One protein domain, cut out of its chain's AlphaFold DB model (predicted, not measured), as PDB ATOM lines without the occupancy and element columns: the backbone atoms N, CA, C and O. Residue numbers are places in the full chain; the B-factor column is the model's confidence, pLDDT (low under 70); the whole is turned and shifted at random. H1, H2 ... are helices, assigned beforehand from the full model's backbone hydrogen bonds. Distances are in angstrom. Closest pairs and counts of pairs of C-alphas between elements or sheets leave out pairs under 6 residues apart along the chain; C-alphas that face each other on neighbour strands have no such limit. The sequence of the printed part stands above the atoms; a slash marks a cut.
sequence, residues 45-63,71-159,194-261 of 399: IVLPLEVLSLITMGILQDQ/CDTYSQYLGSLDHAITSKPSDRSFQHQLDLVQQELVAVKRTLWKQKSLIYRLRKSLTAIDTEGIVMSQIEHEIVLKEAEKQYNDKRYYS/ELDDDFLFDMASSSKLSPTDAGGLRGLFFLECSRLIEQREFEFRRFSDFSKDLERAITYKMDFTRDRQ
ATOM      1  N   ILE A  45      46.145  -0.111 -15.994       65.75
ATOM      2  CA  ILE A  45      46.737  -1.036 -15.011       65.75
ATOM      3  C   ILE A  45      46.387  -2.489 -15.358       65.75
ATOM      4  O   ILE A  45      47.187  -3.382 -15.111       65.75
ATOM      5  N   VAL A  46      45.191  -2.711 -15.917       69.00
ATOM      6  CA  VAL A  46      44.692  -4.031 -16.312       69.00
ATOM      7  C   VAL A  46      43.929  -3.917 -17.627       69.00
ATOM      8  O   VAL A  46      43.043  -3.069 -17.767       69.00
ATOM      9  N   LEU A  47      44.249  -4.772 -18.593       76.19
ATOM     10  CA  LEU A  47      43.549  -4.848 -19.874       76.19
ATOM     11  C   LEU A  47      42.367  -5.842 -19.802       76.19
ATOM     12  O   LEU A  47      42.421  -6.814 -19.050       76.19
ATOM     13  N   PRO A  48      41.314  -5.695 -20.630       78.19
ATOM     14  CA  PRO A  48      40.124  -6.561 -20.571       78.19
ATOM     15  C   PRO A  48      40.414  -8.065 -20.692       78.19
ATOM     16  O   PRO A  48      39.778  -8.891 -20.045       78.19
ATOM     17  N   LEU A  49      41.412  -8.428 -21.495       75.81
ATOM     18  CA  LEU A  49      41.827  -9.816 -21.691       75.81
ATOM     19  C   LEU A  49      42.631 -10.367 -20.490       75.81
ATOM     20  O   LEU A  49      42.684 -11.576 -20.307       75.81
ATOM     21  N   GLU A  50      43.216  -9.508 -19.644       78.00
ATOM     22  CA  GLU A  50      43.798  -9.926 -18.353       78.00
ATOM     23  C   GLU A  50      42.709 -10.274 -17.347       78.00
ATOM     24  O   GLU A  50      42.794 -11.296 -16.666       78.00
ATOM     25  N   VAL A  51      41.634  -9.483 -17.326       82.88
ATOM     26  CA  VAL A  51      40.437  -9.802 -16.540       82.88
ATOM     27  C   VAL A  51      39.847 -11.137 -16.996       82.88
ATOM     28  O   VAL A  51      39.520 -11.969 -16.157       82.88
ATOM     29  N   LEU A  52      39.777 -11.384 -18.310       83.12
ATOM     30  CA  LEU A  52      39.344 -12.676 -18.848       83.12
ATOM     31  C   LEU A  52      40.239 -13.824 -18.365       83.12
ATOM     32  O   LEU A  52      39.710 -14.820 -17.881       83.12
ATOM     33  N   SER A  53      41.567 -13.678 -18.448       80.50
ATOM     34  CA  SER A  53      42.501 -14.721 -17.995       80.50
ATOM     35  C   SER A  53      42.402 -15.002 -16.487       80.50
ATOM     36  O   SER A  53      42.523 -16.146 -16.046       80.50
ATOM     37  N   LEU A  54      42.094 -13.975 -15.691       84.50
ATOM     38  CA  LEU A  54      41.868 -14.109 -14.256       84.50
ATOM     39  C   LEU A  54      40.526 -14.790 -13.955       84.50
ATOM     40  O   LEU A  54      40.453 -15.642 -13.075       84.50
ATOM     41  N   ILE A  55      39.474 -14.475 -14.719       85.00
ATOM     42  CA  ILE A  55      38.183 -15.172 -14.631       85.00
ATOM     43  C   ILE A  55      38.351 -16.647 -15.010       85.00
ATOM     44  O   ILE A  55      37.841 -17.509 -14.301       85.00
ATOM     45  N   THR A  56      39.089 -16.961 -16.081       84.62
ATOM     46  CA  THR A  56      39.335 -18.359 -16.472       84.62
ATOM     47  C   THR A  56      40.107 -19.119 -15.401       84.62
ATOM     48  O   THR A  56      39.744 -20.250 -15.099       84.62
ATOM     49  N   MET A  57      41.098 -18.483 -14.768       84.81
ATOM     50  CA  MET A  57      41.811 -19.063 -13.627       84.81
ATOM     51  C   MET A  57      40.878 -19.289 -12.432       84.81
ATOM     52  O   MET A  57      40.898 -20.361 -11.836       84.81
ATOM     53  N   GLY A  58      40.020 -18.317 -12.115       81.75
ATOM     54  CA  GLY A  58      39.060 -18.424 -11.015       81.75
ATOM     55  C   GLY A  58      37.984 -19.494 -11.222       81.75
ATOM     56  O   GLY A  58      37.520 -20.054 -10.234       81.75
ATOM     57  N   ILE A  59      37.607 -19.783 -12.475       84.19
ATOM     58  CA  ILE A  59      36.681 -20.871 -12.842       84.19
ATOM     59  C   ILE A  59      37.363 -22.240 -12.748       84.19
ATOM     60  O   ILE A  59      36.710 -23.226 -12.419       84.19
ATOM     61  N   LEU A  60      38.653 -22.313 -13.081       81.25
ATOM     62  CA  LEU A  60      39.424 -23.554 -13.022       81.25
ATOM     63  C   LEU A  60      39.814 -23.952 -11.604       81.25
ATOM     64  O   LEU A  60      39.943 -25.138 -11.306       81.25
ATOM     65  N   GLN A  61      40.063 -22.956 -10.761       76.88
ATOM     66  CA  GLN A  61      40.290 -23.182  -9.350       76.88
ATOM     67  C   GLN A  61      38.998 -23.656  -8.702       76.88
ATOM     68  O   GLN A  61      37.934 -23.064  -8.874       76.88
ATOM     69  N   ASP A  62      39.121 -24.720  -7.923       68.12
ATOM     70  CA  ASP A  62      38.020 -25.237  -7.138       68.12
ATOM     71  C   ASP A  62      37.671 -24.220  -6.046       68.12
ATOM     72  O   ASP A  62      38.389 -24.061  -5.057       68.12
ATOM     73  N   GLN A  63      36.579 -23.477  -6.229       60.09
ATOM     74  CA  GLN A  63      36.074 -22.520  -5.239       60.09
ATOM     75  C   GLN A  63      35.270 -23.258  -4.161       60.09
ATOM     76  O   GLN A  63      34.109 -22.947  -3.881       60.09
ATOM     77  N   CYS A  71      39.234 -34.370  -5.842       86.06
ATOM     78  CA  CYS A  71      40.335 -35.323  -5.690       86.06
ATOM     79  C   CYS A  71      40.333 -35.977  -4.303       86.06
ATOM     80  O   CYS A  71      40.488 -37.195  -4.204       86.06
ATOM     81  N   ASP A  72      40.097 -35.198  -3.248       88.31
ATOM     82  CA  ASP A  72      40.030 -35.717  -1.882       88.31
ATOM     83  C   ASP A  72      38.859 -36.692  -1.734       88.31
ATOM     84  O   ASP A  72      39.036 -37.792  -1.214       88.31
ATOM     85  N   THR A  73      37.697 -36.354  -2.295       90.44
ATOM     86  CA  THR A  73      36.496 -37.200  -2.285       90.44
ATOM     87  C   THR A  73      36.752 -38.552  -2.956       90.44
ATOM     88  O   THR A  73      36.450 -39.598  -2.375       90.44
ATOM     89  N   TYR A  74      37.355 -38.560  -4.152       91.62
ATOM     90  CA  TYR A  74      37.701 -39.809  -4.842       91.62
ATOM     91  C   TYR A  74      38.766 -40.606  -4.086       91.62
ATOM     92  O   TYR A  74      38.653 -41.831  -3.997       91.62
ATOM     93  N   SER A  75      39.761 -39.937  -3.499       92.19
ATOM     94  CA  SER A  75      40.797 -40.605  -2.707       92.19
ATOM     95  C   SER A  75      40.218 -41.292  -1.463       92.19
ATOM     96  O   SER A  75      40.518 -42.460  -1.206       92.19
ATOM     97  N   GLN A  76      39.321 -40.612  -0.739       92.81
ATOM     98  CA  GLN A  76      38.643 -41.146   0.439       92.81
ATOM     99  C   GLN A  76      37.708 -42.297   0.060       92.81
ATOM    100  O   GLN A  76      37.722 -43.342   0.713       92.81
ATOM    101  N   TYR A  77      36.925 -42.141  -1.013       92.75
ATOM    102  CA  TYR A  77      36.015 -43.185  -1.476       92.75
ATOM    103  C   TYR A  77      36.775 -44.445  -1.898       92.75
ATOM    104  O   TYR A  77      36.481 -45.529  -1.392       92.75
ATOM    105  N   LEU A  78      37.786 -44.311  -2.762       92.25
ATOM    106  CA  LEU A  78      38.582 -45.450  -3.221       92.25
ATOM    107  C   LEU A  78      39.350 -46.107  -2.065       92.25
ATOM    108  O   LEU A  78      39.404 -47.333  -2.004       92.25
ATOM    109  N   GLY A  79      39.875 -45.326  -1.114       92.56
ATOM    110  CA  GLY A  79      40.491 -45.868   0.101       92.56
ATOM    111  C   GLY A  79      39.494 -46.634   0.979       92.56
ATOM    112  O   GLY A  79      39.793 -47.717   1.479       92.56
ATOM    113  N   SER A  80      38.266 -46.127   1.122       92.19
ATOM    114  CA  SER A  80      37.206 -46.837   1.848       92.19
ATOM    115  C   SER A  80      36.790 -48.136   1.150       92.19
ATOM    116  O   SER A  80      36.528 -49.140   1.819       92.19
ATOM    117  N   LEU A  81      36.776 -48.136  -0.186       90.12
ATOM    118  CA  LEU A  81      36.457 -49.298  -1.002       90.12
ATOM    119  C   LEU A  81      37.550 -50.365  -0.876       90.12
ATOM    120  O   LEU A  81      37.226 -51.531  -0.675       90.12
ATOM    121  N   ASP A  82      38.825 -49.973  -0.885       92.00
ATOM    122  CA  ASP A  82      39.958 -50.870  -0.630       92.00
ATOM    123  C   ASP A  82      39.874 -51.538   0.752       92.00
ATOM    124  O   ASP A  82      39.960 -52.766   0.895       92.00
ATOM    125  N   HIS A  83      39.590 -50.746   1.790       91.19
ATOM    126  CA  HIS A  83      39.365 -51.272   3.135       91.19
ATOM    127  C   HIS A  83      38.162 -52.227   3.196       91.19
ATOM    128  O   HIS A  83      38.217 -53.258   3.879       91.19
ATOM    129  N   ALA A  84      37.082 -51.933   2.469       86.94
ATOM    130  CA  ALA A  84      35.910 -52.800   2.391       86.94
ATOM    131  C   ALA A  84      36.215 -54.123   1.664       86.94
ATOM    132  O   ALA A  84      35.849 -55.186   2.172       86.94
ATOM    133  N   ILE A  85      36.941 -54.074   0.543       85.88
ATOM    134  CA  ILE A  85      37.389 -55.251  -0.219       85.88
ATOM    135  C   ILE A  85      38.325 -56.108   0.632       85.88
ATOM    136  O   ILE A  85      38.256 -57.339   0.596       85.88
ATOM    137  N   THR A  86      39.194 -55.486   1.431       85.06
ATOM    138  CA  THR A  86      40.133 -56.203   2.298       85.06
ATOM    139  C   THR A  86      39.417 -56.920   3.442       85.06
ATOM    140  O   THR A  86      39.720 -58.086   3.704       85.06
ATOM    141  N   SER A  87      38.453 -56.255   4.083       84.88
ATOM    142  CA  SER A  87      37.807 -56.724   5.318       84.88
ATOM    143  C   SER A  87      36.631 -57.688   5.122       84.88
ATOM    144  O   SER A  87      36.379 -58.506   6.009       84.88
ATOM    145  N   LYS A  88      35.902 -57.618   4.002       81.56
ATOM    146  CA  LYS A  88      34.688 -58.422   3.762       81.56
ATOM    147  C   LYS A  88      34.908 -59.500   2.686       81.56
ATOM    148  O   LYS A  88      35.772 -59.336   1.824       81.56
ATOM    149  N   PRO A  89      34.154 -60.620   2.723       70.06
ATOM    150  CA  PRO A  89      34.160 -61.594   1.633       70.06
ATOM    151  C   PRO A  89      33.686 -60.939   0.329       70.06
ATOM    152  O   PRO A  89      32.818 -60.066   0.356       70.06
ATOM    153  N   SER A  90      34.279 -61.346  -0.796       67.00
ATOM    154  CA  SER A  90      34.005 -60.789  -2.122       67.00
ATOM    155  C   SER A  90      32.529 -60.947  -2.482       67.00
ATOM    156  O   SER A  90      32.043 -62.068  -2.620       67.00
ATOM    157  N   ASP A  91      31.838 -59.824  -2.641       75.50
ATOM    158  CA  ASP A  91      30.445 -59.760  -3.064       75.50
ATOM    159  C   ASP A  91      30.337 -59.067  -4.431       75.50
ATOM    160  O   ASP A  91      31.131 -58.183  -4.769       75.50
ATOM    161  N   ARG A  92      29.325 -59.451  -5.214       79.12
ATOM    162  CA  ARG A  92      29.055 -58.898  -6.555       79.12
ATOM    163  C   ARG A  92      28.755 -57.394  -6.504       79.12
ATOM    164  O   ARG A  92      28.919 -56.688  -7.498       79.12
ATOM    165  N   SER A  93      28.358 -56.893  -5.335       84.44
ATOM    166  CA  SER A  93      28.161 -55.469  -5.064       84.44
ATOM    167  C   SER A  93      29.441 -54.638  -5.231       84.44
ATOM    168  O   SER A  93      29.363 -53.543  -5.786       84.44
ATOM    169  N   PHE A  94      30.617 -55.157  -4.851       85.06
ATOM    170  CA  PHE A  94      31.889 -54.439  -5.020       85.06
ATOM    171  C   PHE A  94      32.275 -54.287  -6.490       85.06
ATOM    172  O   PHE A  94      32.743 -53.224  -6.886       85.06
ATOM    173  N   GLN A  95      32.027 -55.314  -7.311       87.88
ATOM    174  CA  GLN A  95      32.254 -55.240  -8.760       87.88
ATOM    175  C   GLN A  95      31.387 -54.154  -9.399       87.88
ATOM    176  O   GLN A  95      31.882 -53.353 -10.183       87.88
ATOM    177  N   HIS A  96      30.107 -54.086  -9.019       90.56
ATOM    178  CA  HIS A  96      29.200 -53.060  -9.532       90.56
ATOM    179  C   HIS A  96      29.617 -51.649  -9.095       90.56
ATOM    180  O   HIS A  96      29.617 -50.728  -9.902       90.56
ATOM    181  N   GLN A  97      29.980 -51.462  -7.823       90.62
ATOM    182  CA  GLN A  97      30.462 -50.167  -7.330       90.62
ATOM    183  C   GLN A  97      31.741 -49.727  -8.045       90.62
ATOM    184  O   GLN A  97      31.867 -48.558  -8.407       90.62
ATOM    185  N   LEU A  98      32.661 -50.661  -8.286       91.38
ATOM    186  CA  LEU A  98      33.895 -50.372  -8.998       91.38
ATOM    187  C   LEU A  98      33.638 -49.996 -10.463       91.38
ATOM    188  O   LEU A  98      34.223 -49.025 -10.928       91.38
ATOM    189  N   ASP A  99      32.741 -50.701 -11.159       92.00
ATOM    190  CA  ASP A  99      32.369 -50.386 -12.547       92.00
ATOM    191  C   ASP A  99      31.764 -48.976 -12.665       92.00
ATOM    192  O   ASP A  99      32.185 -48.191 -13.513       92.00
ATOM    193  N   LEU A 100      30.862 -48.593 -11.748       93.50
ATOM    194  CA  LEU A 100      30.332 -47.223 -11.709       93.50
ATOM    195  C   LEU A 100      31.455 -46.186 -11.563       93.50
ATOM    196  O   LEU A 100      31.516 -45.231 -12.338       93.50
ATOM    197  N   VAL A 101      32.379 -46.386 -10.618       93.50
ATOM    198  CA  VAL A 101      33.492 -45.446 -10.411       93.50
ATOM    199  C   VAL A 101      34.446 -45.423 -11.600       93.50
ATOM    200  O   VAL A 101      34.903 -44.351 -11.991       93.50
ATOM    201  N   GLN A 102      34.722 -46.560 -12.237       93.31
ATOM    202  CA  GLN A 102      35.520 -46.588 -13.461       93.31
ATOM    203  C   GLN A 102      34.852 -45.789 -14.587       93.31
ATOM    204  O   GLN A 102      35.527 -45.017 -15.276       93.31
ATOM    205  N   GLN A 103      33.536 -45.923 -14.760       93.94
ATOM    206  CA  GLN A 103      32.777 -45.156 -15.750       93.94
ATOM    207  C   GLN A 103      32.814 -43.652 -15.456       93.94
ATOM    208  O   GLN A 103      33.030 -42.853 -16.374       93.94
ATOM    209  N   GLU A 104      32.678 -43.264 -14.188       94.31
ATOM    210  CA  GLU A 104      32.814 -41.872 -13.755       94.31
ATOM    211  C   GLU A 104      34.220 -41.324 -14.020       94.31
ATOM    212  O   GLU A 104      34.358 -40.276 -14.653       94.31
ATOM    213  N   LEU A 105      35.277 -42.047 -13.637       91.50
ATOM    214  CA  LEU A 105      36.666 -41.636 -13.872       91.50
ATOM    215  C   LEU A 105      36.964 -41.463 -15.370       91.50
ATOM    216  O   LEU A 105      37.666 -40.529 -15.765       91.50
ATOM    217  N   VAL A 106      36.395 -42.316 -16.229       91.50
ATOM    218  CA  VAL A 106      36.486 -42.163 -17.690       91.50
ATOM    219  C   VAL A 106      35.776 -40.893 -18.161       91.50
ATOM    220  O   VAL A 106      36.308 -40.178 -19.017       91.50
ATOM    221  N   ALA A 107      34.596 -40.586 -17.619       91.88
ATOM    222  CA  ALA A 107      33.883 -39.352 -17.936       91.88
ATOM    223  C   ALA A 107      34.684 -38.110 -17.503       91.88
ATOM    224  O   ALA A 107      34.867 -37.201 -18.318       91.88
ATOM    225  N   VAL A 108      35.243 -38.114 -16.289       90.44
ATOM    226  CA  VAL A 108      36.068 -37.013 -15.763       90.44
ATOM    227  C   VAL A 108      37.341 -36.823 -16.586       90.44
ATOM    228  O   VAL A 108      37.692 -35.702 -16.958       90.44
ATOM    229  N   LYS A 109      38.015 -37.910 -16.971       88.56
ATOM    230  CA  LYS A 109      39.200 -37.826 -17.833       88.56
ATOM    231  C   LYS A 109      38.882 -37.170 -19.180       88.56
ATOM    232  O   LYS A 109      39.642 -36.326 -19.654       88.56
ATOM    233  N   ARG A 110      37.736 -37.506 -19.786       87.62
ATOM    234  CA  ARG A 110      37.283 -36.866 -21.035       87.62
ATOM    235  C   ARG A 110      37.016 -35.375 -20.847       87.62
ATOM    236  O   ARG A 110      37.325 -34.595 -21.745       87.62
ATOM    237  N   THR A 111      36.435 -34.962 -19.719       89.38
ATOM    238  CA  THR A 111      36.187 -33.537 -19.455       89.38
ATOM    239  C   THR A 111      37.479 -32.766 -19.212       89.38
ATOM    240  O   THR A 111      37.641 -31.697 -19.798       89.38
ATOM    241  N   LEU A 112      38.422 -33.322 -18.446       87.44
ATOM    242  CA  LEU A 112      39.733 -32.704 -18.204       87.44
ATOM    243  C   LEU A 112      40.506 -32.503 -19.508       87.44
ATOM    244  O   LEU A 112      41.056 -31.434 -19.757       87.44
ATOM    245  N   TRP A 113      40.469 -33.489 -20.401       85.94
ATOM    246  CA  TRP A 113      41.147 -33.374 -21.685       85.94
ATOM    247  C   TRP A 113      40.515 -32.314 -22.605       85.94
ATOM    248  O   TRP A 113      41.221 -31.542 -23.260       85.94
ATOM    249  N   LYS A 114      39.180 -32.183 -22.591       88.38
ATOM    250  CA  LYS A 114      38.486 -31.073 -23.269       88.38
ATOM    251  C   LYS A 114      38.881 -29.714 -22.690       88.38
ATOM    252  O   LYS A 114      39.098 -28.779 -23.460       88.38
ATOM    253  N   GLN A 115      38.987 -29.603 -21.366       88.00
ATOM    254  CA  GLN A 115      39.445 -28.382 -20.699       88.00
ATOM    255  C   GLN A 115      40.892 -28.051 -21.094       88.00
ATOM    256  O   GLN A 115      41.152 -26.916 -21.489       88.00
ATOM    257  N   LYS A 116      41.798 -29.040 -21.110       84.38
ATOM    258  CA  LYS A 116      43.194 -28.884 -21.557       84.38
ATOM    259  C   LYS A 116      43.269 -28.311 -22.969       84.38
ATOM    260  O   LYS A 116      43.918 -27.295 -23.200       84.38
ATOM    261  N   SER A 117      42.528 -28.912 -23.901       83.25
ATOM    262  CA  SER A 117      42.459 -28.443 -25.290       83.25
ATOM    263  C   SER A 117      41.870 -27.035 -25.409       83.25
ATOM    264  O   SER A 117      42.333 -26.231 -26.219       83.25
ATOM    265  N   LEU A 118      40.834 -26.709 -24.630       85.94
ATOM    266  CA  LEU A 118      40.247 -25.370 -24.633       85.94
ATOM    267  C   LEU A 118      41.244 -24.321 -24.148       85.94
ATOM    268  O   LEU A 118      41.380 -23.293 -24.802       85.94
ATOM    269  N   ILE A 119      41.964 -24.588 -23.059       83.12
ATOM    270  CA  ILE A 119      42.949 -23.647 -22.513       83.12
ATOM    271  C   ILE A 119      44.150 -23.514 -23.429       83.12
ATOM    272  O   ILE A 119      44.587 -22.394 -23.670       83.12
ATOM    273  N   TYR A 120      44.625 -24.608 -24.021       81.00
ATOM    274  CA  TYR A 120      45.669 -24.541 -25.035       81.00
ATOM    275  C   TYR A 120      45.248 -23.650 -26.214       81.00
ATOM    276  O   TYR A 120      45.985 -22.741 -26.597       81.00
ATOM    277  N   ARG A 121      44.038 -23.859 -26.758       80.94
ATOM    278  CA  ARG A 121      43.503 -23.041 -27.861       80.94
ATOM    279  C   ARG A 121      43.337 -21.579 -27.465       80.94
ATOM    280  O   ARG A 121      43.664 -20.693 -28.247       80.94
ATOM    281  N   LEU A 122      42.832 -21.331 -26.261       79.31
ATOM    282  CA  LEU A 122      42.559 -19.993 -25.758       79.31
ATOM    283  C   LEU A 122      43.865 -19.241 -25.467       79.31
ATOM    284  O   LEU A 122      43.992 -18.098 -25.893       79.31
ATOM    285  N   ARG A 123      44.870 -19.905 -24.879       75.56
ATOM    286  CA  ARG A 123      46.241 -19.390 -24.746       75.56
ATOM    287  C   ARG A 123      46.792 -19.015 -26.117       75.56
ATOM    288  O   ARG A 123      47.092 -17.850 -26.336       75.56
ATOM    289  N   LYS A 124      46.822 -19.964 -27.059       72.69
ATOM    290  CA  LYS A 124      47.369 -19.753 -28.407       72.69
ATOM    291  C   LYS A 124      46.667 -18.618 -29.156       72.69
ATOM    292  O   LYS A 124      47.332 -17.809 -29.782       72.69
ATOM    293  N   SER A 125      45.342 -18.508 -29.056       71.69
ATOM    294  CA  SER A 125      44.576 -17.420 -29.681       71.69
ATOM    295  C   SER A 125      44.830 -16.048 -29.051       71.69
ATOM    296  O   SER A 125      44.615 -15.041 -29.719       71.69
ATOM    297  N   LEU A 126      45.183 -15.994 -27.767       67.62
ATOM    298  CA  LEU A 126      45.324 -14.745 -27.014       67.62
ATOM    299  C   LEU A 126      46.774 -14.272 -26.898       67.62
ATOM    300  O   LEU A 126      46.986 -13.101 -26.583       67.62
ATOM    301  N   THR A 127      47.739 -15.160 -27.148       62.09
ATOM    302  CA  THR A 127      49.174 -14.852 -27.209       62.09
ATOM    303  C   THR A 127      49.703 -14.764 -28.644       62.09
ATOM    304  O   THR A 127      50.736 -14.133 -28.865       62.09
ATOM    305  N   ALA A 128      49.002 -15.323 -29.642       55.06
ATOM    306  CA  ALA A 128      49.365 -15.154 -31.049       55.06
ATOM    307  C   ALA A 128      49.029 -13.739 -31.546       55.06
ATOM    308  O   ALA A 128      47.875 -13.312 -31.555       55.06
ATOM    309  N   ILE A 129      50.061 -13.031 -32.003       51.41
ATOM    310  CA  ILE A 129      49.970 -11.701 -32.624       51.41
ATOM    311  C   ILE A 129      49.450 -11.790 -34.074       51.41
ATOM    312  O   ILE A 129      49.003 -10.784 -34.619       51.41
ATOM    313  N   ASP A 130      49.456 -12.979 -34.692       44.69
ATOM    314  CA  ASP A 130      49.140 -13.156 -36.111       44.69
ATOM    315  C   ASP A 130      47.972 -14.129 -36.357       44.69
ATOM    316  O   ASP A 130      47.980 -15.295 -35.953       44.69
ATOM    317  N   THR A 131      46.945 -13.624 -37.035       43.25
ATOM    318  CA  THR A 131      45.666 -14.295 -37.309       43.25
ATOM    319  C   THR A 131      45.778 -15.520 -38.224       43.25
ATOM    320  O   THR A 131      44.905 -16.387 -38.178       43.25
ATOM    321  N   GLU A 132      46.847 -15.643 -39.017       38.06
ATOM    322  CA  GLU A 132      47.058 -16.774 -39.940       38.06
ATOM    323  C   GLU A 132      47.474 -18.069 -39.211       38.06
ATOM    324  O   GLU A 132      46.986 -19.158 -39.526       38.06
ATOM    325  N   GLY A 133      48.289 -17.960 -38.152       47.16
ATOM    326  CA  GLY A 133      48.700 -19.106 -37.327       47.16
ATOM    327  C   GLY A 133      47.563 -19.694 -36.480       47.16
ATOM    328  O   GLY A 133      47.585 -20.876 -36.118       47.16
ATOM    329  N   ILE A 134      46.532 -18.893 -36.197       47.69
ATOM    330  CA  ILE A 134      45.354 -19.314 -35.430       47.69
ATOM    331  C   ILE A 134      44.534 -20.338 -36.226       47.69
ATOM    332  O   ILE A 134      44.163 -21.368 -35.672       47.69
ATOM    333  N   VAL A 135      44.317 -20.117 -37.528       46.31
ATOM    334  CA  VAL A 135      43.471 -20.987 -38.369       46.31
ATOM    335  C   VAL A 135      44.139 -22.336 -38.649       46.31
ATOM    336  O   VAL A 135      43.507 -23.378 -38.476       46.31
ATOM    337  N   MET A 136      45.425 -22.340 -39.018       50.50
ATOM    338  CA  MET A 136      46.148 -23.586 -39.316       50.50
ATOM    339  C   MET A 136      46.314 -24.475 -38.080       50.50
ATOM    340  O   MET A 136      46.146 -25.691 -38.156       50.50
ATOM    341  N   SER A 137      46.538 -23.876 -36.911       52.38
ATOM    342  CA  SER A 137      46.677 -24.646 -35.673       52.38
ATOM    343  C   SER A 137      45.360 -25.173 -35.105       52.38
ATOM    344  O   SER A 137      45.354 -26.188 -34.406       52.38
ATOM    345  N   GLN A 138      44.237 -24.519 -35.406       49.47
ATOM    346  CA  GLN A 138      42.908 -25.021 -35.053       49.47
ATOM    347  C   GLN A 138      42.614 -26.338 -35.783       49.47
ATOM    348  O   GLN A 138      42.054 -27.257 -35.186       49.47
ATOM    349  N   ILE A 139      43.058 -26.431 -37.039       53.97
ATOM    350  CA  ILE A 139      42.951 -27.627 -37.877       53.97
ATOM    351  C   ILE A 139      43.875 -28.731 -37.344       53.97
ATOM    352  O   ILE A 139      43.410 -29.845 -37.117       53.97
ATOM    353  N   GLU A 140      45.145 -28.427 -37.056       55.72
ATOM    354  CA  GLU A 140      46.091 -29.403 -36.484       55.72
ATOM    355  C   GLU A 140      45.616 -29.963 -35.142       55.72
ATOM    356  O   GLU A 140      45.615 -31.177 -34.939       55.72
ATOM    357  N   HIS A 141      45.149 -29.106 -34.232       48.59
ATOM    358  CA  HIS A 141      44.690 -29.567 -32.927       48.59
ATOM    359  C   HIS A 141      43.430 -30.435 -33.047       48.59
ATOM    360  O   HIS A 141      43.291 -31.386 -32.282       48.59
ATOM    361  N   GLU A 142      42.515 -30.154 -33.982       51.62
ATOM    362  CA  GLU A 142      41.339 -31.005 -34.217       51.62
ATOM    363  C   GLU A 142      41.729 -32.386 -34.773       51.62
ATOM    364  O   GLU A 142      41.117 -33.397 -34.414       51.62
ATOM    365  N   ILE A 143      42.781 -32.441 -35.595       56.97
ATOM    366  CA  ILE A 143      43.355 -33.688 -36.114       56.97
ATOM    367  C   ILE A 143      43.986 -34.494 -34.972       56.97
ATOM    368  O   ILE A 143      43.602 -35.644 -34.773       56.97
ATOM    369  N   VAL A 144      44.832 -33.873 -34.139       58.53
ATOM    370  CA  VAL A 144      45.460 -34.523 -32.968       58.53
ATOM    371  C   VAL A 144      44.412 -35.027 -31.971       58.53
ATOM    372  O   VAL A 144      44.559 -36.113 -31.410       58.53
ATOM    373  N   LEU A 145      43.318 -34.281 -31.780       52.22
ATOM    374  CA  LEU A 145      42.192 -34.682 -30.931       52.22
ATOM    375  C   LEU A 145      41.551 -35.982 -31.452       52.22
ATOM    376  O   LEU A 145      41.368 -36.947 -30.708       52.22
ATOM    377  N   LYS A 146      41.267 -36.033 -32.758       55.41
ATOM    378  CA  LYS A 146      40.725 -37.231 -33.415       55.41
ATOM    379  C   LYS A 146      41.716 -38.397 -33.400       55.41
ATOM    380  O   LYS A 146      41.288 -39.542 -33.264       55.41
ATOM    381  N   GLU A 147      43.015 -38.131 -33.511       50.91
ATOM    382  CA  GLU A 147      44.076 -39.143 -33.435       50.91
ATOM    383  C   GLU A 147      44.192 -39.746 -32.023       50.91
ATOM    384  O   GLU A 147      44.263 -40.964 -31.872       50.91
ATOM    385  N   ALA A 148      44.152 -38.912 -30.980       53.31
ATOM    386  CA  ALA A 148      44.224 -39.345 -29.585       53.31
ATOM    387  C   ALA A 148      42.966 -40.119 -29.151       53.31
ATOM    388  O   ALA A 148      43.067 -41.135 -28.457       53.31
ATOM    389  N   GLU A 149      41.780 -39.694 -29.606       50.97
ATOM    390  CA  GLU A 149      40.536 -40.452 -29.417       50.97
ATOM    391  C   GLU A 149      40.581 -41.804 -30.141       50.97
ATOM    392  O   GLU A 149      40.156 -42.817 -29.577       50.97
ATOM    393  N   LYS A 150      41.152 -41.853 -31.355       53.38
ATOM    394  CA  LYS A 150      41.396 -43.114 -32.066       53.38
ATOM    395  C   LYS A 150      42.361 -44.011 -31.303       53.38
ATOM    396  O   LYS A 150      42.003 -45.152 -31.061       53.38
ATOM    397  N   GLN A 151      43.517 -43.520 -30.855       48.44
ATOM    398  CA  GLN A 151      44.493 -44.325 -30.105       48.44
ATOM    399  C   GLN A 151      43.940 -44.858 -28.775       48.44
ATOM    400  O   GLN A 151      44.271 -45.973 -28.365       48.44
ATOM    401  N   TYR A 152      43.089 -44.088 -28.092       47.41
ATOM    402  CA  TYR A 152      42.416 -44.548 -26.879       47.41
ATOM    403  C   TYR A 152      41.404 -45.668 -27.173       47.41
ATOM    404  O   TYR A 152      41.351 -46.659 -26.440       47.41
ATOM    405  N   ASN A 153      40.641 -45.546 -28.263       46.91
ATOM    406  CA  ASN A 153      39.715 -46.588 -28.712       46.91
ATOM    407  C   ASN A 153      40.448 -47.830 -29.249       46.91
ATOM    408  O   ASN A 153      40.012 -48.950 -28.993       46.91
ATOM    409  N   ASP A 154      41.591 -47.651 -29.910       39.62
ATOM    410  CA  ASP A 154      42.408 -48.741 -30.450       39.62
ATOM    411  C   ASP A 154      43.047 -49.558 -29.315       39.62
ATOM    412  O   ASP A 154      42.998 -50.785 -29.315       39.62
ATOM    413  N   LYS A 155      43.531 -48.900 -28.248       44.09
ATOM    414  CA  LYS A 155      44.022 -49.590 -27.038       44.09
ATOM    415  C   LYS A 155      42.944 -50.415 -26.325       44.09
ATOM    416  O   LYS A 155      43.280 -51.449 -25.751       44.09
ATOM    417  N   ARG A 156      41.666 -50.014 -26.383       36.47
ATOM    418  CA  ARG A 156      40.550 -50.868 -25.929       36.47
ATOM    419  C   ARG A 156      40.412 -52.116 -26.805       36.47
ATOM    420  O   ARG A 156      40.257 -53.205 -26.269       36.47
ATOM    421  N   TYR A 157      40.563 -51.974 -28.121       35.53
ATOM    422  CA  TYR A 157      40.447 -53.080 -29.076       35.53
ATOM    423  C   TYR A 157      41.571 -54.126 -28.942       35.53
ATOM    424  O   TYR A 157      41.327 -55.320 -29.123       35.53
ATOM    425  N   TYR A 158      42.787 -53.711 -28.568       36.25
ATOM    426  CA  TYR A 158      43.901 -54.636 -28.302       36.25
ATOM    427  C   TYR A 158      43.848 -55.285 -26.911       36.25
ATOM    428  O   TYR A 158      44.330 -56.404 -26.751       36.25
ATOM    429  N   SER A 159      43.257 -54.626 -25.908       43.12
ATOM    430  CA  SER A 159      43.168 -55.180 -24.547       43.12
ATOM    431  C   SER A 159      42.044 -56.209 -24.381       43.12
ATOM    432  O   SER A 159      42.092 -56.994 -23.439       43.12
ATOM    433  N   GLU A 194      57.719 -33.438 -18.610       44.41
ATOM    434  CA  GLU A 194      57.348 -33.284 -20.035       44.41
ATOM    435  C   GLU A 194      57.063 -31.812 -20.406       44.41
ATOM    436  O   GLU A 194      56.102 -31.482 -21.097       44.41
ATOM    437  N   LEU A 195      57.881 -30.896 -19.874       47.00
ATOM    438  CA  LEU A 195      57.779 -29.475 -20.180       47.00
ATOM    439  C   LEU A 195      58.434 -29.246 -21.541       47.00
ATOM    440  O   LEU A 195      59.658 -29.222 -21.635       47.00
ATOM    441  N   ASP A 196      57.604 -29.119 -22.574       54.38
ATOM    442  CA  ASP A 196      58.014 -28.841 -23.955       54.38
ATOM    443  C   ASP A 196      58.952 -27.615 -24.016       54.38
ATOM    444  O   ASP A 196      58.773 -26.661 -23.253       54.38
ATOM    445  N   ASP A 197      59.945 -27.590 -24.910       46.12
ATOM    446  CA  ASP A 197      60.906 -26.470 -25.011       46.12
ATOM    447  C   ASP A 197      60.195 -25.125 -25.283       46.12
ATOM    448  O   ASP A 197      60.613 -24.062 -24.803       46.12
ATOM    449  N   ASP A 198      59.044 -25.191 -25.959       54.12
ATOM    450  CA  ASP A 198      58.110 -24.080 -26.145       54.12
ATOM    451  C   ASP A 198      57.604 -23.514 -24.805       54.12
ATOM    452  O   ASP A 198      57.489 -22.300 -24.656       54.12
ATOM    453  N   PHE A 199      57.349 -24.350 -23.792       56.44
ATOM    454  CA  PHE A 199      56.864 -23.933 -22.469       56.44
ATOM    455  C   PHE A 199      57.902 -23.111 -21.695       56.44
ATOM    456  O   PHE A 199      57.560 -22.118 -21.049       56.44
ATOM    457  N   LEU A 200      59.182 -23.494 -21.762       53.41
ATOM    458  CA  LEU A 200      60.266 -22.784 -21.073       53.41
ATOM    459  C   LEU A 200      60.566 -21.431 -21.726       53.41
ATOM    460  O   LEU A 200      60.803 -20.441 -21.025       53.41
ATOM    461  N   PHE A 201      60.494 -21.370 -23.057       54.53
ATOM    462  CA  PHE A 201      60.588 -20.122 -23.808       54.53
ATOM    463  C   PHE A 201      59.406 -19.183 -23.492       54.53
ATOM    464  O   PHE A 201      59.596 -17.980 -23.280       54.53
ATOM    465  N   ASP A 202      58.199 -19.737 -23.351       54.72
ATOM    466  CA  ASP A 202      56.974 -18.997 -23.025       54.72
ATOM    467  C   ASP A 202      56.974 -18.493 -21.563       54.72
ATOM    468  O   ASP A 202      56.570 -17.360 -21.292       54.72
ATOM    469  N   MET A 203      57.526 -19.258 -20.612       56.62
ATOM    470  CA  MET A 203      57.730 -18.816 -19.221       56.62
ATOM    471  C   MET A 203      58.735 -17.654 -19.125       56.62
ATOM    472  O   MET A 203      58.509 -16.677 -18.406       56.62
ATOM    473  N   ALA A 204      59.831 -17.714 -19.887       55.47
ATOM    474  CA  ALA A 204      60.795 -16.618 -19.954       55.47
ATOM    475  C   ALA A 204      60.179 -15.361 -20.594       55.47
ATOM    476  O   ALA A 204      60.419 -14.246 -20.118       55.47
ATOM    477  N   SER A 205      59.348 -15.527 -21.629       54.88
ATOM    478  CA  SER A 205      58.676 -14.415 -22.307       54.88
ATOM    479  C   SER A 205      57.571 -13.782 -21.451       54.88
ATOM    480  O   SER A 205      57.447 -12.555 -21.429       54.88
ATOM    481  N   SER A 206      56.856 -14.591 -20.663       53.97
ATOM    482  CA  SER A 206      55.769 -14.135 -19.791       53.97
ATOM    483  C   SER A 206      56.200 -13.549 -18.449       53.97
ATOM    484  O   SER A 206      55.442 -12.832 -17.797       53.97
ATOM    485  N   SER A 207      57.460 -13.755 -18.062       53.09
ATOM    486  CA  SER A 207      58.061 -13.109 -16.889       53.09
ATOM    487  C   SER A 207      58.269 -11.588 -17.043       53.09
ATOM    488  O   SER A 207      58.618 -10.900 -16.078       53.09
ATOM    489  N   LYS A 208      58.016 -11.023 -18.236       55.38
ATOM    490  CA  LYS A 208      57.991  -9.573 -18.474       55.38
ATOM    491  C   LYS A 208      56.675  -8.976 -17.961       55.38
ATOM    492  O   LYS A 208      55.636  -9.048 -18.604       55.38
ATOM    493  N   LEU A 209      56.740  -8.331 -16.799       54.16
ATOM    494  CA  LEU A 209      55.608  -7.803 -16.017       54.16
ATOM    495  C   LEU A 209      54.834  -6.613 -16.640       54.16
ATOM    496  O   LEU A 209      54.173  -5.878 -15.908       54.16
ATOM    497  N   SER A 210      54.911  -6.369 -17.954       55.59
ATOM    498  CA  SER A 210      54.154  -5.273 -18.574       55.59
ATOM    499  C   SER A 210      52.746  -5.741 -18.974       55.59
ATOM    500  O   SER A 210      52.639  -6.667 -19.778       55.59
ATOM    501  N   PRO A 211      51.661  -5.090 -18.502       53.72
ATOM    502  CA  PRO A 211      50.281  -5.443 -18.874       53.72
ATOM    503  C   PRO A 211      49.990  -5.346 -20.383       53.72
ATOM    504  O   PRO A 211      49.047  -5.932 -20.915       53.72
ATOM    505  N   THR A 212      50.799  -4.558 -21.093       55.59
ATOM    506  CA  THR A 212      50.658  -4.278 -22.527       55.59
ATOM    507  C   THR A 212      51.425  -5.243 -23.429       55.59
ATOM    508  O   THR A 212      51.234  -5.181 -24.642       55.59
ATOM    509  N   ASP A 213      52.267  -6.120 -22.876       59.88
ATOM    510  CA  ASP A 213      53.046  -7.076 -23.669       59.88
ATOM    511  C   ASP A 213      52.217  -8.334 -23.976       59.88
ATOM    512  O   ASP A 213      51.407  -8.778 -23.156       59.88
ATOM    513  N   ALA A 214      52.413  -8.925 -25.157       53.38
ATOM    514  CA  ALA A 214      51.635 -10.083 -25.625       53.38
ATOM    515  C   ALA A 214      51.799 -11.319 -24.716       53.38
ATOM    516  O   ALA A 214      50.927 -12.187 -24.683       53.38
ATOM    517  N   GLY A 215      52.883 -11.352 -23.935       55.06
ATOM    518  CA  GLY A 215      53.173 -12.363 -22.925       55.06
ATOM    519  C   GLY A 215      52.910 -11.945 -21.476       55.06
ATOM    520  O   GLY A 215      53.239 -12.737 -20.614       55.06
ATOM    521  N   GLY A 216      52.349 -10.764 -21.177       65.94
ATOM    522  CA  GLY A 216      52.243 -10.202 -19.813       65.94
ATOM    523  C   GLY A 216      51.440 -11.032 -18.786       65.94
ATOM    524  O   GLY A 216      51.455 -12.259 -18.768       65.94
ATOM    525  N   LEU A 217      50.664 -10.395 -17.901       72.06
ATOM    526  CA  LEU A 217      49.936 -11.114 -16.829       72.06
ATOM    527  C   LEU A 217      49.057 -12.277 -17.340       72.06
ATOM    528  O   LEU A 217      48.891 -13.283 -16.654       72.06
ATOM    529  N   ARG A 218      48.546 -12.180 -18.574       75.38
ATOM    530  CA  ARG A 218      47.751 -13.236 -19.229       75.38
ATOM    531  C   ARG A 218      48.520 -14.528 -19.442       75.38
ATOM    532  O   ARG A 218      47.952 -15.594 -19.225       75.38
ATOM    533  N   GLY A 219      49.776 -14.431 -19.884       71.69
ATOM    534  CA  GLY A 219      50.621 -15.596 -20.133       71.69
ATOM    535  C   GLY A 219      50.794 -16.397 -18.849       71.69
ATOM    536  O   GLY A 219      50.534 -17.597 -18.833       71.69
ATOM    537  N   LEU A 220      51.079 -15.699 -17.745       76.19
ATOM    538  CA  LEU A 220      51.213 -16.297 -16.417       76.19
ATOM    539  C   LEU A 220      49.908 -16.945 -15.927       76.19
ATOM    540  O   LEU A 220      49.932 -18.068 -15.430       76.19
ATOM    541  N   PHE A 221      48.758 -16.286 -16.096       79.81
ATOM    542  CA  PHE A 221      47.474 -16.870 -15.691       79.81
ATOM    543  C   PHE A 221      47.090 -18.103 -16.522       79.81
ATOM    544  O   PHE A 221      46.586 -19.077 -15.960       79.81
ATOM    545  N   PHE A 222      47.353 -18.116 -17.834       79.50
ATOM    546  CA  PHE A 222      47.123 -19.307 -18.664       79.50
ATOM    547  C   PHE A 222      48.116 -20.434 -18.387       79.50
ATOM    548  O   PHE A 222      47.748 -21.608 -18.495       79.50
ATOM    549  N   LEU A 223      49.343 -20.096 -17.990       77.75
ATOM    550  CA  LEU A 223      50.328 -21.061 -17.515       77.75
ATOM    551  C   LEU A 223      49.827 -21.766 -16.252       77.75
ATOM    552  O   LEU A 223      49.782 -22.993 -16.207       77.75
ATOM    553  N   GLU A 224      49.358 -20.995 -15.269       80.69
ATOM    554  CA  GLU A 224      48.809 -21.544 -14.027       80.69
ATOM    555  C   GLU A 224      47.555 -22.387 -14.292       80.69
ATOM    556  O   GLU A 224      47.410 -23.476 -13.742       80.69
ATOM    557  N   CYS A 225      46.678 -21.949 -15.201       84.00
ATOM    558  CA  CYS A 225      45.541 -22.755 -15.649       84.00
ATOM    559  C   CYS A 225      45.974 -24.110 -16.234       84.00
ATOM    560  O   CYS A 225      45.358 -25.135 -15.946       84.00
ATOM    561  N   SER A 226      47.029 -24.117 -17.053       82.50
ATOM    562  CA  SER A 226      47.563 -25.344 -17.659       82.50
ATOM    563  C   SER A 226      48.124 -26.273 -16.580       82.50
ATOM    564  O   SER A 226      47.748 -27.444 -16.528       82.50
ATOM    565  N   ARG A 227      48.899 -25.715 -15.641       82.19
ATOM    566  CA  ARG A 227      49.456 -26.428 -14.486       82.19
ATOM    567  C   ARG A 227      48.370 -27.063 -13.613       82.19
ATOM    568  O   ARG A 227      48.508 -28.211 -13.197       82.19
ATOM    569  N   LEU A 228      47.279 -26.339 -13.343       85.19
ATOM    570  CA  LEU A 228      46.148 -26.856 -12.568       85.19
ATOM    571  C   LEU A 228      45.483 -28.052 -13.264       85.19
ATOM    572  O   LEU A 228      45.200 -29.053 -12.610       85.19
ATOM    573  N   ILE A 229      45.265 -27.984 -14.582       85.50
ATOM    574  CA  ILE A 229      44.686 -29.107 -15.337       85.50
ATOM    575  C   ILE A 229      45.623 -30.310 -15.347       85.50
ATOM    576  O   ILE A 229      45.154 -31.429 -15.158       85.50
ATOM    577  N   GLU A 230      46.922 -30.105 -15.552       84.00
ATOM    578  CA  GLU A 230      47.912 -31.188 -15.554       84.00
ATOM    579  C   GLU A 230      47.996 -31.879 -14.195       84.00
ATOM    580  O   GLU A 230      47.985 -33.108 -14.119       84.00
ATOM    581  N   GLN A 231      47.980 -31.098 -13.110       85.19
ATOM    582  CA  GLN A 231      47.914 -31.640 -11.758       85.19
ATOM    583  C   GLN A 231      46.649 -32.493 -11.564       85.19
ATOM    584  O   GLN A 231      46.729 -33.608 -11.051       85.19
ATOM    585  N   ARG A 232      45.483 -32.010 -12.011       86.88
ATOM    586  CA  ARG A 232      44.225 -32.776 -11.949       86.88
ATOM    587  C   ARG A 232      44.291 -34.042 -12.803       86.88
ATOM    588  O   ARG A 232      43.884 -35.107 -12.347       86.88
ATOM    589  N   GLU A 233      44.815 -33.953 -14.020       86.62
ATOM    590  CA  GLU A 233      44.981 -35.087 -14.932       86.62
ATOM    591  C   GLU A 233      45.851 -36.185 -14.305       86.62
ATOM    592  O   GLU A 233      45.498 -37.367 -14.381       86.62
ATOM    593  N   PHE A 234      46.936 -35.797 -13.632       86.56
ATOM    594  CA  PHE A 234      47.809 -36.719 -12.917       86.56
ATOM    595  C   PHE A 234      47.080 -37.451 -11.779       86.56
ATOM    596  O   PHE A 234      47.129 -38.682 -11.715       86.56
ATOM    597  N   GLU A 235      46.348 -36.726 -10.927       88.38
ATOM    598  CA  GLU A 235      45.592 -37.333  -9.819       88.38
ATOM    599  C   GLU A 235      44.503 -38.291 -10.325       88.38
ATOM    600  O   GLU A 235      44.401 -39.433  -9.876       88.38
ATOM    601  N   PHE A 236      43.729 -37.889 -11.335       90.56
ATOM    602  CA  PHE A 236      42.692 -38.758 -11.903       90.56
ATOM    603  C   PHE A 236      43.263 -39.970 -12.644       90.56
ATOM    604  O   PHE A 236      42.649 -41.043 -12.646       90.56
ATOM    605  N   ARG A 237      44.455 -39.846 -13.238       88.88
ATOM    606  CA  ARG A 237      45.178 -40.999 -13.783       88.88
ATOM    607  C   ARG A 237      45.560 -41.975 -12.673       88.88
ATOM    608  O   ARG A 237      45.311 -43.170 -12.826       88.88
ATOM    609  N   ARG A 238      46.074 -41.470 -11.550       89.88
ATOM    610  CA  ARG A 238      46.392 -42.280 -10.369       89.88
ATOM    611  C   ARG A 238      45.159 -43.001  -9.822       89.88
ATOM    612  O   ARG A 238      45.239 -44.195  -9.552       89.88
ATOM    613  N   PHE A 239      44.014 -42.324  -9.716       92.50
ATOM    614  CA  PHE A 239      42.759 -42.959  -9.288       92.50
ATOM    615  C   PHE A 239      42.279 -44.035 -10.265       92.50
ATOM    616  O   PHE A 239      41.808 -45.088  -9.839       92.50
ATOM    617  N   SER A 240      42.436 -43.805 -11.572       91.88
ATOM    618  CA  SER A 240      42.103 -44.807 -12.588       91.88
ATOM    619  C   SER A 240      42.977 -46.053 -12.478       91.88
ATOM    620  O   SER A 240      42.461 -47.160 -12.621       91.88
ATOM    621  N   ASP A 241      44.273 -45.897 -12.218       90.00
ATOM    622  CA  ASP A 241      45.173 -47.036 -12.049       90.00
ATOM    623  C   ASP A 241      44.900 -47.769 -10.728       90.00
ATOM    624  O   ASP A 241      44.754 -48.990 -10.738       90.00
ATOM    625  N   PHE A 242      44.663 -47.036  -9.635       92.88
ATOM    626  CA  PHE A 242      44.260 -47.632  -8.359       92.88
ATOM    627  C   PHE A 242      42.947 -48.423  -8.472       92.88
ATOM    628  O   PHE A 242      42.833 -49.530  -7.955       92.88
ATOM    629  N   SER A 243      41.966 -47.911  -9.218       92.88
ATOM    630  CA  SER A 243      40.712 -48.625  -9.480       92.88
ATOM    631  C   SER A 243      40.925 -49.949 -10.234       92.88
ATOM    632  O   SER A 243      40.276 -50.942  -9.908       92.88
ATOM    633  N   LYS A 244      41.863 -50.009 -11.191       91.44
ATOM    634  CA  LYS A 244      42.223 -51.274 -11.867       91.44
ATOM    635  C   LYS A 244      42.918 -52.245 -10.919       91.44
ATOM    636  O   LYS A 244      42.711 -53.452 -11.018       91.44
ATOM    637  N   ASP A 245      43.749 -51.744 -10.013       92.19
ATOM    638  CA  ASP A 245      44.404 -52.587  -9.010       92.19
ATOM    639  C   ASP A 245      43.364 -53.224  -8.073       92.19
ATOM    640  O   ASP A 245      43.421 -54.432  -7.820       92.19
ATOM    641  N   LEU A 246      42.350 -52.456  -7.657       90.69
ATOM    642  CA  LEU A 246      41.207 -52.967  -6.891       90.69
ATOM    643  C   LEU A 246      40.409 -54.026  -7.661       90.69
ATOM    644  O   LEU A 246      39.990 -55.025  -7.076       90.69
ATOM    645  N   GLU A 247      40.238 -53.862  -8.971       91.25
ATOM    646  CA  GLU A 247      39.567 -54.849  -9.827       91.25
ATOM    647  C   GLU A 247      40.289 -56.202  -9.812       91.25
ATOM    648  O   GLU A 247      39.670 -57.259  -9.634       91.25
ATOM    649  N   ARG A 248      41.623 -56.167  -9.934       90.75
ATOM    650  CA  ARG A 248      42.456 -57.374  -9.857       90.75
ATOM    651  C   ARG A 248      42.371 -58.007  -8.472       90.75
ATOM    652  O   ARG A 248      42.257 -59.227  -8.378       90.75
ATOM    653  N   ALA A 249      42.364 -57.198  -7.411       89.12
ATOM    654  CA  ALA A 249      42.214 -57.688  -6.044       89.12
ATOM    655  C   ALA A 249      40.858 -58.383  -5.817       89.12
ATOM    656  O   ALA A 249      40.811 -59.457  -5.211       89.12
ATOM    657  N   ILE A 250      39.761 -57.819  -6.337       89.06
ATOM    658  CA  ILE A 250      38.428 -58.437  -6.266       89.06
ATOM    659  C   ILE A 250      38.402 -59.752  -7.044       89.06
ATOM    660  O   ILE A 250      37.921 -60.753  -6.516       89.06
ATOM    661  N   THR A 251      38.924 -59.760  -8.272       88.69
ATOM    662  CA  THR A 251      38.950 -60.958  -9.127       88.69
ATOM    663  C   THR A 251      39.732 -62.082  -8.458       88.69
ATOM    664  O   THR A 251      39.210 -63.181  -8.296       88.69
ATOM    665  N   TYR A 252      40.922 -61.772  -7.937       88.12
ATOM    666  CA  TYR A 252      41.738 -62.724  -7.191       88.12
ATOM    667  C   TYR A 252      41.010 -63.292  -5.962       88.12
ATOM    668  O   TYR A 252      41.006 -64.503  -5.734       88.12
ATOM    669  N   LYS A 253      40.353 -62.435  -5.167       86.56
ATOM    670  CA  LYS A 253      39.575 -62.892  -4.004       86.56
ATOM    671  C   LYS A 253      38.378 -63.757  -4.408       86.56
ATOM    672  O   LYS A 253      38.077 -64.738  -3.724       86.56
ATOM    673  N   MET A 254      37.704 -63.412  -5.499       86.31
ATOM    674  CA  MET A 254      36.581 -64.185  -6.022       86.31
ATOM    675  C   MET A 254      37.039 -65.568  -6.495       86.31
ATOM    676  O   MET A 254      36.434 -66.562  -6.101       86.31
ATOM    677  N   ASP A 255      38.137 -65.648  -7.244       86.19
ATOM    678  CA  ASP A 255      38.694 -66.927  -7.692       86.19
ATOM    679  C   ASP A 255      39.114 -67.797  -6.499       86.19
ATOM    680  O   ASP A 255      38.737 -68.963  -6.418       86.19
ATOM    681  N   PHE A 256      39.768 -67.214  -5.489       85.69
ATOM    682  CA  PHE A 256      40.148 -67.952  -4.282       85.69
ATOM    683  C   PHE A 256      38.940 -68.495  -3.497       85.69
ATOM    684  O   PHE A 256      38.959 -69.618  -2.980       85.69
ATOM    685  N   THR A 257      37.868 -67.703  -3.377       85.25
ATOM    686  CA  THR A 257      36.642 -68.168  -2.708       85.25
ATOM    687  C   THR A 257      35.922 -69.237  -3.523       85.25
ATOM    688  O   THR A 257      35.426 -70.199  -2.926       85.25
ATOM    689  N   ARG A 258      35.929 -69.127  -4.859       86.62
ATOM    690  CA  ARG A 258      35.408 -70.154  -5.767       86.62
ATOM    691  C   ARG A 258      36.169 -71.464  -5.598       86.62
ATOM    692  O   ARG A 258      35.536 -72.477  -5.320       86.62
ATOM    693  N   ASP A 259      37.500 -71.433  -5.610       88.19
ATOM    694  CA  ASP A 259      38.340 -72.621  -5.412       88.19
ATOM    695  C   ASP A 259      38.038 -73.321  -4.079       88.19
ATOM    696  O   ASP A 259      37.977 -74.551  -3.986       88.19
ATOM    697  N   ARG A 260      37.813 -72.547  -3.009       88.19
ATOM    698  CA  ARG A 260      37.441 -73.116  -1.711       88.19
ATOM    699  C   ARG A 260      36.055 -73.764  -1.737       88.19
ATOM    700  O   ARG A 260      35.881 -74.815  -1.117       88.19
ATOM    701  N   GLN A 261      35.087 -73.158  -2.423       88.94
ATOM    702  CA  GLN A 261      33.754 -73.738  -2.597       88.94
ATOM    703  C   GLN A 261      33.798 -74.999  -3.464       88.94
ATOM    704  O   GLN A 261      33.206 -76.005  -3.082       88.94
TER     705      GLN A 261
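Overview. This is residues 45 to 63, 71 to 159 and 194 to 261 of the 399 residues of an uncharacterized protein of Gibberella intermedia (UniProt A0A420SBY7). The domain is a rod built along one long helix, H6, with H3 running beside it the opposite way and H1 and H2 following each other along it. H4 folds back from H3, with residues 150 to 159 sticking out free, and short H5 packs on H6 residues 217 to 223. The 176 printed residues include six named helices, H1 to H6 in chain order, and no named strand: all helix. The whole is loose, with a radius of gyration of the C-alphas of 21.7 A and spans of 74 by 34 by 24 A.

Arrangement. H1, residues 48 to 60, touches residues 217 to 229 of the hub H6, residues 217 to 261; their closest C-alphas, Glu 50 and Arg 218, are 5.2 A apart. H2, residues 71 to 87, touches H6 with Asp 82 and Leu 246 closest, C-alphas 6.7 A apart, at a shallow tilt of 11 degrees, the same way. H3, residues 92 to 127, touches H6 at a shallow tilt of 17 degrees, opposite ways; the closest C-alphas, Arg 123 and Phe 222, are 6.1 A apart. H2, H3 and H6 form an up and down bundle, each running against the one before. H4, residues 131 to 159, makes a hairpin with H3 but only just touches it, with 3 pairs of C-alphas within 8 A, Ser 125 and Ile 134 closest at 6.1 A. H4 and H6 are apart. H5, residues 197 to 206, touches H6 at a steep tilt of 41 degrees, a hairpin, with the C-alphas of Ser 206 and Gly 219 closest at 5.4 A. Every O i to N i+4 pair is within hydrogen-bond range in H1, H2, H3, H5 and H6; in H4, 23 of 25 are.

Along the chain. H1 begins at C-alpha 48, (40.124, -6.561, -20.571). H3 measures 52.6 A and H4 42.9 A. H6, 66.2 A long, ends at C-alpha 261, (33.754, -73.738, -2.597).

Size, cuts and confidence. The C-alphas of Ile 45 and Gln 261, the two farthest apart, are 74.9 A apart. Residues 64 to 70 and 160 to 193 are not printed, with C-alpha gaps of 13.5 A and 26.5 A. Of the links printed whole, none is long. Confidence is under 70 in 62 residues, among them 126 to 159 and 194 to 216.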